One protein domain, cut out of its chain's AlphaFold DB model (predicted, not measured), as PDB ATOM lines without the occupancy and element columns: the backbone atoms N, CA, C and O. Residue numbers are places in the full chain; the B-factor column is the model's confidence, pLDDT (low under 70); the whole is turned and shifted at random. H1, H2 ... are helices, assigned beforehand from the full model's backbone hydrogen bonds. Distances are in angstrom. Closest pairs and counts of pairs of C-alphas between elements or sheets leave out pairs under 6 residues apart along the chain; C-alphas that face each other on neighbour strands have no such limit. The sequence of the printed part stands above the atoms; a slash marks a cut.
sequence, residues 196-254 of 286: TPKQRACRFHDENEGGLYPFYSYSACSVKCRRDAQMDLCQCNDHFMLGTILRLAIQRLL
ATOM      1  N   THR A 196      44.429  54.878 -32.212       87.94
ATOM      2  CA  THR A 196      44.818  53.460 -32.251       87.94
ATOM      3  C   THR A 196      45.478  53.024 -30.937       87.94
ATOM      4  O   THR A 196      46.244  53.800 -30.354       87.94
ATOM      5  N   PRO A 197      45.321  51.755 -30.502       88.69
ATOM      6  CA  PRO A 197      45.989  51.235 -29.304       88.69
ATOM      7  C   PRO A 197      47.514  51.420 -29.293       88.69
ATOM      8  O   PRO A 197      48.114  51.548 -28.228       88.69
ATOM      9  N   LYS A 198      48.158  51.451 -30.471       85.31
ATOM     10  CA  LYS A 198      49.607  51.684 -30.604       85.31
ATOM     11  C   LYS A 198      50.004  53.125 -30.276       85.31
ATOM     12  O   LYS A 198      51.048  53.320 -29.673       85.31
ATOM     13  N   GLN A 199      49.184  54.105 -30.657       85.00
ATOM     14  CA  GLN A 199      49.438  55.526 -30.387       85.00
ATOM     15  C   GLN A 199      49.214  55.875 -28.912       85.00
ATOM     16  O   GLN A 199      49.981  56.646 -28.349       85.00
ATOM     17  N   ARG A 200      48.190  55.285 -28.276       86.75
ATOM     18  CA  ARG A 200      47.867  55.530 -26.858       86.75
ATOM     19  C   ARG A 200      48.518  54.568 -25.863       86.75
ATOM     20  O   ARG A 200      48.326  54.723 -24.663       86.75
ATOM     21  N   ALA A 201      49.240  53.556 -26.346       85.50
ATOM     22  CA  ALA A 201      49.920  52.527 -25.546       85.50
ATOM     23  C   ALA A 201      49.033  51.779 -24.517       85.50
ATOM     24  O   ALA A 201      49.544  51.130 -23.606       85.50
ATOM     25  N   CYS A 202      47.708  51.843 -24.663       85.00
ATOM     26  CA  CYS A 202      46.706  51.264 -23.766       85.00
ATOM     27  C   CYS A 202      45.526  50.712 -24.579       85.00
ATOM     28  O   CYS A 202      45.296  51.119 -25.721       85.00
ATOM     29  N   ARG A 203      44.768  49.788 -23.982       87.38
ATOM     30  CA  ARG A 203      43.579  49.175 -24.592       87.38
ATOM     31  C   ARG A 203      42.333  49.451 -23.765       87.38
ATOM     32  O   ARG A 203      42.417  49.474 -22.536       87.38
ATOM     33  N   PHE A 204      41.198  49.604 -24.435       89.19
ATOM     34  CA  PHE A 204      39.894  49.630 -23.778       89.19
ATOM     35  C   PHE A 204      39.416  48.225 -23.404       89.19
ATOM     36  O   PHE A 204      39.974  47.216 -23.839       89.19
ATOM     37  N   HIS A 205      38.382  48.159 -22.563       87.50
ATOM     38  CA  HIS A 205      37.816  46.905 -22.060       87.50
ATOM     39  C   HIS A 205      37.220  46.014 -23.160       87.50
ATOM     40  O   HIS A 205      37.201  44.795 -23.028       87.50
ATOM     41  N   ASP A 206      36.744  46.600 -24.243       89.31
ATOM     42  CA  ASP A 206      36.167  45.938 -25.412       89.31
ATOM     43  C   ASP A 206      37.225  45.494 -26.442       89.31
ATOM     44  O   ASP A 206      36.976  44.584 -27.231       89.31
ATOM     45  N   GLU A 207      38.448  46.032 -26.382       90.31
ATOM     46  CA  GLU A 207      39.543  45.740 -27.323       90.31
ATOM     47  C   GLU A 207      40.300  44.442 -26.993       90.31
ATOM     48  O   GLU A 207      41.521  44.405 -26.770       90.31
ATOM     49  N   ASN A 208      39.556  43.339 -26.951       89.62
ATOM     50  CA  ASN A 208      40.018  42.060 -26.425       89.62
ATOM     51  C   ASN A 208      40.029  40.919 -27.452       89.62
ATOM     52  O   ASN A 208      39.574  39.803 -27.187       89.62
ATOM     53  N   GLU A 209      40.571  41.177 -28.639       87.38
ATOM     54  CA  GLU A 209      40.656  40.168 -29.696       87.38
ATOM     55  C   GLU A 209      41.449  38.924 -29.250       87.38
ATOM     56  O   GLU A 209      42.618  38.988 -28.843       87.38
ATOM     57  N   GLY A 210      40.790  37.761 -29.303       83.94
ATOM     58  CA  GLY A 210      41.359  36.481 -28.874       83.94
ATOM     59  C   GLY A 210      41.687  36.413 -27.377       83.94
ATOM     60  O   GLY A 210      42.589  35.667 -26.983       83.94
ATOM     61  N   GLY A 211      41.051  37.242 -26.544       82.81
ATOM     62  CA  GLY A 211      41.159  37.192 -25.088       82.81
ATOM     63  C   GLY A 211      40.664  35.867 -24.499       82.81
ATOM     64  O   GLY A 211      39.867  35.161 -25.107       82.81
ATOM     65  N   LEU A 212      41.153  35.516 -23.304       82.06
ATOM     66  CA  LEU A 212      40.647  34.351 -22.562       82.06
ATOM     67  C   LEU A 212      39.271  34.621 -21.924       82.06
ATOM     68  O   LEU A 212      38.475  33.705 -21.752       82.06
ATOM     69  N   TYR A 213      39.015  35.880 -21.580       83.06
ATOM     70  CA  TYR A 213      37.769  36.376 -20.996       83.06
ATOM     71  C   TYR A 213      37.064  37.297 -22.001       83.06
ATOM     72  O   TYR A 213      37.732  37.750 -22.927       83.06
ATOM     73  N   PRO A 214      35.769  37.623 -21.833       84.56
ATOM     74  CA  PRO A 214      35.057  38.518 -22.750       84.56
ATOM     75  C   PRO A 214      35.657  39.930 -22.812       84.56
ATOM     76  O   PRO A 214      35.852  40.470 -23.895       84.56
ATOM     77  N   PHE A 215      36.036  40.495 -21.664       86.81
ATOM     78  CA  PHE A 215      36.562  41.859 -21.568       86.81
ATOM     79  C   PHE A 215      38.059  41.887 -21.265       86.81
ATOM     80  O   PHE A 215      38.576  41.088 -20.476       86.81
ATOM     81  N   TYR A 216      38.752  42.848 -21.871       85.94
ATOM     82  CA  TYR A 216      40.141  43.147 -21.587       85.94
ATOM     83  C   TYR A 216      40.265  43.754 -20.191       85.94
ATOM     84  O   TYR A 216      39.531  44.656 -19.790       85.94
ATOM     85  N   SER A 217      41.238  43.265 -19.440       85.38
ATOM     86  CA  SER A 217      41.716  43.880 -18.210       85.38
ATOM     87  C   SER A 217      43.177  43.502 -18.030       85.38
ATOM     88  O   SER A 217      43.646  42.521 -18.614       85.38
ATOM     89  N   TYR A 218      43.892  44.247 -17.189       81.44
ATOM     90  CA  TYR A 218      45.269  43.903 -16.840       81.44
ATOM     91  C   TYR A 218      45.368  42.454 -16.336       81.44
ATOM     92  O   TYR A 218      46.147  41.663 -16.863       81.44
ATOM     93  N   SER A 219      44.494  42.064 -15.403       78.56
ATOM     94  CA  SER A 219      44.461  40.709 -14.847       78.56
ATOM     95  C   SER A 219      44.136  39.645 -15.901       78.56
ATOM     96  O   SER A 219      44.829  38.631 -15.970       78.56
ATOM     97  N   ALA A 220      43.140  39.874 -16.767       82.50
ATOM     98  CA  ALA A 220      42.814  38.954 -17.863       82.50
ATOM     99  C   ALA A 220      43.987  38.789 -18.846       82.50
ATOM    100  O   ALA A 220      44.271  37.678 -19.301       82.50
ATOM    101  N   CYS A 221      44.705  39.880 -19.131       84.44
ATOM    102  CA  CYS A 221      45.897  39.880 -19.971       84.44
ATOM    103  C   CYS A 221      47.040  39.078 -19.336       84.44
ATOM    104  O   CYS A 221      47.660  38.260 -20.014       84.44
ATOM    105  N   SER A 222      47.298  39.255 -18.037       83.50
ATOM    106  CA  SER A 222      48.321  38.495 -17.307       83.50
ATOM    107  C   SER A 222      48.018  36.996 -17.281       83.50
ATOM    108  O   SER A 222      48.919  36.191 -17.513       83.50
ATOM    109  N   VAL A 223      46.755  36.607 -17.064       80.56
ATOM    110  CA  VAL A 223      46.326  35.197 -17.125       80.56
ATOM    111  C   VAL A 223      46.574  34.630 -18.523       80.56
ATOM    112  O   VAL A 223      47.196  33.578 -18.659       80.56
ATOM    113  N   LYS A 224      46.151  35.336 -19.578       85.12
ATOM    114  CA  LYS A 224      46.391  34.910 -20.964       85.12
ATOM    115  C   LYS A 224      47.887  34.755 -21.258       85.12
ATOM    116  O   LYS A 224      48.292  33.712 -21.755       85.12
ATOM    117  N   CYS A 225      48.705  35.739 -20.884       87.19
ATOM    118  CA  CYS A 225      50.156  35.697 -21.072       87.19
ATOM    119  C   CYS A 225      50.786  34.473 -20.390       87.19
ATOM    120  O   CYS A 225      51.585  33.764 -21.000       87.19
ATOM    121  N   ARG A 226      50.366  34.170 -19.156       85.81
ATOM    122  CA  ARG A 226      50.812  32.976 -18.436       85.81
ATOM    123  C   ARG A 226      50.418  31.688 -19.158       85.81
ATOM    124  O   ARG A 226      51.253  30.798 -19.288       85.81
ATOM    125  N   ARG A 227      49.171  31.587 -19.629       85.31
ATOM    126  CA  ARG A 227      48.682  30.426 -20.388       85.31
ATOM    127  C   ARG A 227      49.510  30.199 -21.646       85.31
ATOM    128  O   ARG A 227      49.932  29.081 -21.904       85.31
ATOM    129  N   ASP A 228      49.706  31.257 -22.423       88.31
ATOM    130  CA  ASP A 228      50.366  31.176 -23.721       88.31
ATOM    131  C   ASP A 228      51.832  30.749 -23.520       88.31
ATOM    132  O   ASP A 228      52.280  29.789 -24.140       88.31
ATOM    133  N   ALA A 229      52.522  31.311 -22.520       89.00
ATOM    134  CA  ALA A 229      53.866  30.877 -22.138       89.00
ATOM    135  C   ALA A 229      53.929  29.409 -21.664       89.00
ATOM    136  O   ALA A 229      54.855  28.683 -22.026       89.00
ATOM    137  N   GLN A 230      52.955  28.950 -20.866       86.06
ATOM    138  CA  GLN A 230      52.866  27.545 -20.443       86.06
ATOM    139  C   GLN A 230      52.685  26.605 -21.646       86.06
ATOM    140  O   GLN A 230      53.344  25.567 -21.732       86.06
ATOM    141  N   MET A 231      51.851  26.987 -22.612       87.44
ATOM    142  CA  MET A 231      51.634  26.205 -23.828       87.44
ATOM    143  C   MET A 231      52.864  26.194 -24.743       87.44
ATOM    144  O   MET A 231      53.194  25.138 -25.282       87.44
ATOM    145  N   ASP A 232      53.572  27.316 -24.873       91.38
ATOM    146  CA  ASP A 232      54.769  27.425 -25.712       91.38
ATOM    147  C   ASP A 232      55.955  26.632 -25.140       91.38
ATOM    148  O   ASP A 232      56.660  25.941 -25.877       91.38
ATOM    149  N   LEU A 233      56.162  26.694 -23.819       89.75
ATOM    150  CA  LEU A 233      57.284  26.035 -23.142       89.75
ATOM    151  C   LEU A 233      57.004  24.565 -22.816       89.75
ATOM    152  O   LEU A 233      57.878  23.713 -22.981       89.75
ATOM    153  N   CYS A 234      55.804  24.264 -22.318       85.38
ATOM    154  CA  CYS A 234      55.473  22.973 -21.707       85.38
ATOM    155  C   CYS A 234      54.393  22.189 -22.464       85.38
ATOM    156  O   CYS A 234      54.196  21.011 -22.173       85.38
ATOM    157  N   GLN A 235      53.711  22.801 -23.441       86.56
ATOM    158  CA  GLN A 235      52.600  22.195 -24.195       86.56
ATOM    159  C   GLN A 235      51.422  21.731 -23.319       86.56
ATOM    160  O   GLN A 235      50.621  20.889 -23.736       86.56
ATOM    161  N   CYS A 236      51.306  22.287 -22.115       82.06
ATOM    162  CA  CYS A 236      50.213  22.077 -21.174       82.06
ATOM    163  C   CYS A 236      49.930  23.376 -20.412       82.06
ATOM    164  O   CYS A 236      50.753  24.287 -20.409       82.06
ATOM    165  N   ASN A 237      48.770  23.458 -19.767       78.06
ATOM    166  CA  ASN A 237      48.376  24.562 -18.901       78.06
ATOM    167  C   ASN A 237      47.962  24.045 -17.517       78.06
ATOM    168  O   ASN A 237      47.710  22.856 -17.324       78.06
ATOM    169  N   ASP A 238      47.931  24.963 -16.556       75.62
ATOM    170  CA  ASP A 238      47.429  24.727 -15.198       75.62
ATOM    171  C   ASP A 238      45.953  24.276 -15.222       75.62
ATOM    172  O   ASP A 238      45.163  24.770 -16.030       75.62
ATOM    173  N   HIS A 239      45.590  23.328 -14.349       74.31
ATOM    174  CA  HIS A 239      44.248  22.748 -14.258       74.31
ATOM    175  C   HIS A 239      43.158  23.768 -13.904       74.31
ATOM    176  O   HIS A 239      42.005  23.537 -14.264       74.31
ATOM    177  N   PHE A 240      43.502  24.907 -13.297       73.81
ATOM    178  CA  PHE A 240      42.570  26.010 -13.020       73.81
ATOM    179  C   PHE A 240      42.393  27.003 -14.183       73.81
ATOM    180  O   PHE A 240      41.565  27.913 -14.109       73.81
ATOM    181  N   MET A 241      43.151  26.869 -15.275       74.62
ATOM    182  CA  MET A 241      43.089  27.811 -16.397       74.62
ATOM    183  C   MET A 241      41.924  27.489 -17.335       74.62
ATOM    184  O   MET A 241      41.891  26.412 -17.919       74.62
ATOM    185  N   LEU A 242      41.021  28.448 -17.568       67.88
ATOM    186  CA  LEU A 242      39.903  28.305 -18.513       67.88
ATOM    187  C   LEU A 242      40.356  27.763 -19.887       67.88
ATOM    188  O   LEU A 242      41.372  28.187 -20.446       67.88
ATOM    189  N   GLY A 243      39.574  26.836 -20.448       62.22
ATOM    190  CA  GLY A 243      39.896  26.162 -21.712       62.22
ATOM    191  C   GLY A 243      40.766  24.905 -21.568       62.22
ATOM    192  O   GLY A 243      41.199  24.357 -22.578       62.22
ATOM    193  N   THR A 244      40.977  24.399 -20.348       55.53
ATOM    194  CA  THR A 244      41.595  23.091 -20.031       55.53
ATOM    195  C   THR A 244      40.807  21.870 -20.505       55.53
ATOM    196  O   THR A 244      41.188  20.740 -20.196       55.53
ATOM    197  N   ILE A 245      39.753  22.039 -21.310       47.53
ATOM    198  CA  ILE A 245      39.067  20.912 -21.941       47.53
ATOM    199  C   ILE A 245      39.956  20.367 -23.072       47.53
ATOM    200  O   ILE A 245      39.813  20.659 -24.255       47.53
ATOM    201  N   LEU A 246      40.880  19.505 -22.649       41.59
ATOM    202  CA  LEU A 246      41.098  18.204 -23.254       41.59
ATOM    203  C   LEU A 246      41.721  18.194 -24.661       41.59
ATOM    204  O   LEU A 246      41.206  17.563 -25.583       41.59
ATOM    205  N   ARG A 247      42.962  18.683 -24.798       38.66
ATOM    206  CA  ARG A 247      43.903  18.012 -25.721       38.66
ATOM    207  C   ARG A 247      44.406  16.713 -25.076       38.66
ATOM    208  O   ARG A 247      45.586  16.564 -24.772       38.66
ATOM    209  N   LEU A 248      43.514  15.722 -24.954       39.12
ATOM    210  CA  LEU A 248      43.798  14.324 -24.558       39.12
ATOM    211  C   LEU A 248      44.857  13.612 -25.431       39.12
ATOM    212  O   LEU A 248      45.161  12.439 -25.220       39.12
ATOM    213  N   ALA A 249      45.437  14.286 -26.423       37.91
ATOM    214  CA  ALA A 249      46.406  13.708 -27.343       37.91
ATOM    215  C   ALA A 249      47.853  13.688 -26.806       37.91
ATOM    216  O   ALA A 249      48.638  12.847 -27.242       37.91
ATOM    217  N   ILE A 250      48.234  14.565 -25.865       41.66
ATOM    218  CA  ILE A 250      49.663  14.766 -25.530       41.66
ATOM    219  C   ILE A 250      50.141  13.865 -24.380       41.66
ATOM    220  O   ILE A 250      51.283  13.396 -24.398       41.66
ATOM    221  N   GLN A 251      49.266  13.480 -23.446       37.28
ATOM    222  CA  GLN A 251      49.667  12.624 -22.317       37.28
ATOM    223  C   GLN A 251      50.033  11.189 -22.749       37.28
ATOM    224  O   GLN A 251      50.835  10.523 -22.097       37.28
ATOM    225  N   ARG A 252      49.565  10.738 -23.926       36.09
ATOM    226  CA  ARG A 252      50.017   9.475 -24.549       36.09
ATOM    227  C   ARG A 252      51.386   9.572 -25.239       36.09
ATOM    228  O   ARG A 252      51.996   8.535 -25.509       36.09
ATOM    229  N   LEU A 253      51.884  10.775 -25.533       37.88
ATOM    230  CA  LEU A 253      53.137  10.986 -26.271       37.88
ATOM    231  C   LEU A 253      54.345  11.229 -25.358       37.88
ATOM    232  O   LEU A 253      55.435  10.756 -25.682       37.88
ATOM    233  N   LEU A 254      54.165  11.878 -24.204       36.41
ATOM    234  CA  LEU A 254      55.285  12.156 -23.296       36.41
ATOM    235  C   LEU A 254      55.708  10.931 -22.471       36.41
ATOM    236  O   LEU A 254      56.905  10.679 -22.360       36.41
TER     237      LEU A 254
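This is residues 196 to 254 of the 286 residues of the protein "Pickpocket 13" of Danaus plexippus plexippus (UniProt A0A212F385). One helix, H2, runs slantwise through the middle of a rod-shaped outline, with a long winding loop to either side of it and a single short helical turn at each end: H1 near the first printed residue, H3 at the last. Each loop swings back beside H2 before it goes on, the first with its turn around residues 210 to 212, the second around residues 240 to 243. The printed part has 59 residues with three named helices, in the order H1, H2, H3, and no named strand; the class is all helix, though under half of the residues, 25 of the 59, are in named elements. The whole is loose, with a radius of gyration of the C-alphas of 14.3 A, and spans 46 by 19 by 15 A.

Begin at Thr 196 and you come at once to H1, residues 197 to 200. The next helix is H2, residues 218 to 234, and H1 and H2 are apart, with no C-alpha of the one within 8 A of the other. H2 and the last helix, H3, residues 251 to 254, are apart by the same measure. H1 and H3 are apart too. Look along the backbone of H2 and you will find each O of residue i within hydrogen-bond range of N of residue i+4; H1 and H3, with 4 residues each, are too short for such a pair, and in each the one pair of O i and N i+3 is not within range.

Find C-alpha 197 of H1 at (45.989, 51.235, -29.304); H1 ends at C-alpha 200. Residues 201 to 217 follow, with no named element, and pass C-alpha 212 at (40.647, 34.351, -22.562). H2 then begins with C-alpha 218 at (45.269, 43.903, -16.840) and runs to C-alpha 234 at (55.473, 22.973, -21.707), 23.8 A from first to last C-alpha. Residues 235 to 250, again with no named element, lead to H3, which ends at C-alpha 254, at (55.285, 12.156, -23.296). From first to last C-alpha, H1 measures 5.3 A and H3 5.7 A.

The two C-alphas farthest apart, those of Gln 199 and Arg 252, are 46.4 A apart, and the C-alphas of Thr 196 and Leu 254 are 43.5 A apart. The printed part has no cut. Both links are long, with 17 residues from H1 to H2 and 16 from H2 to H3. The mean pLDDT of the printed part is 75.9; look at the B-factor column of residues 242 to 254, where the model's confidence is under 70, and at H3, whose mean is 37.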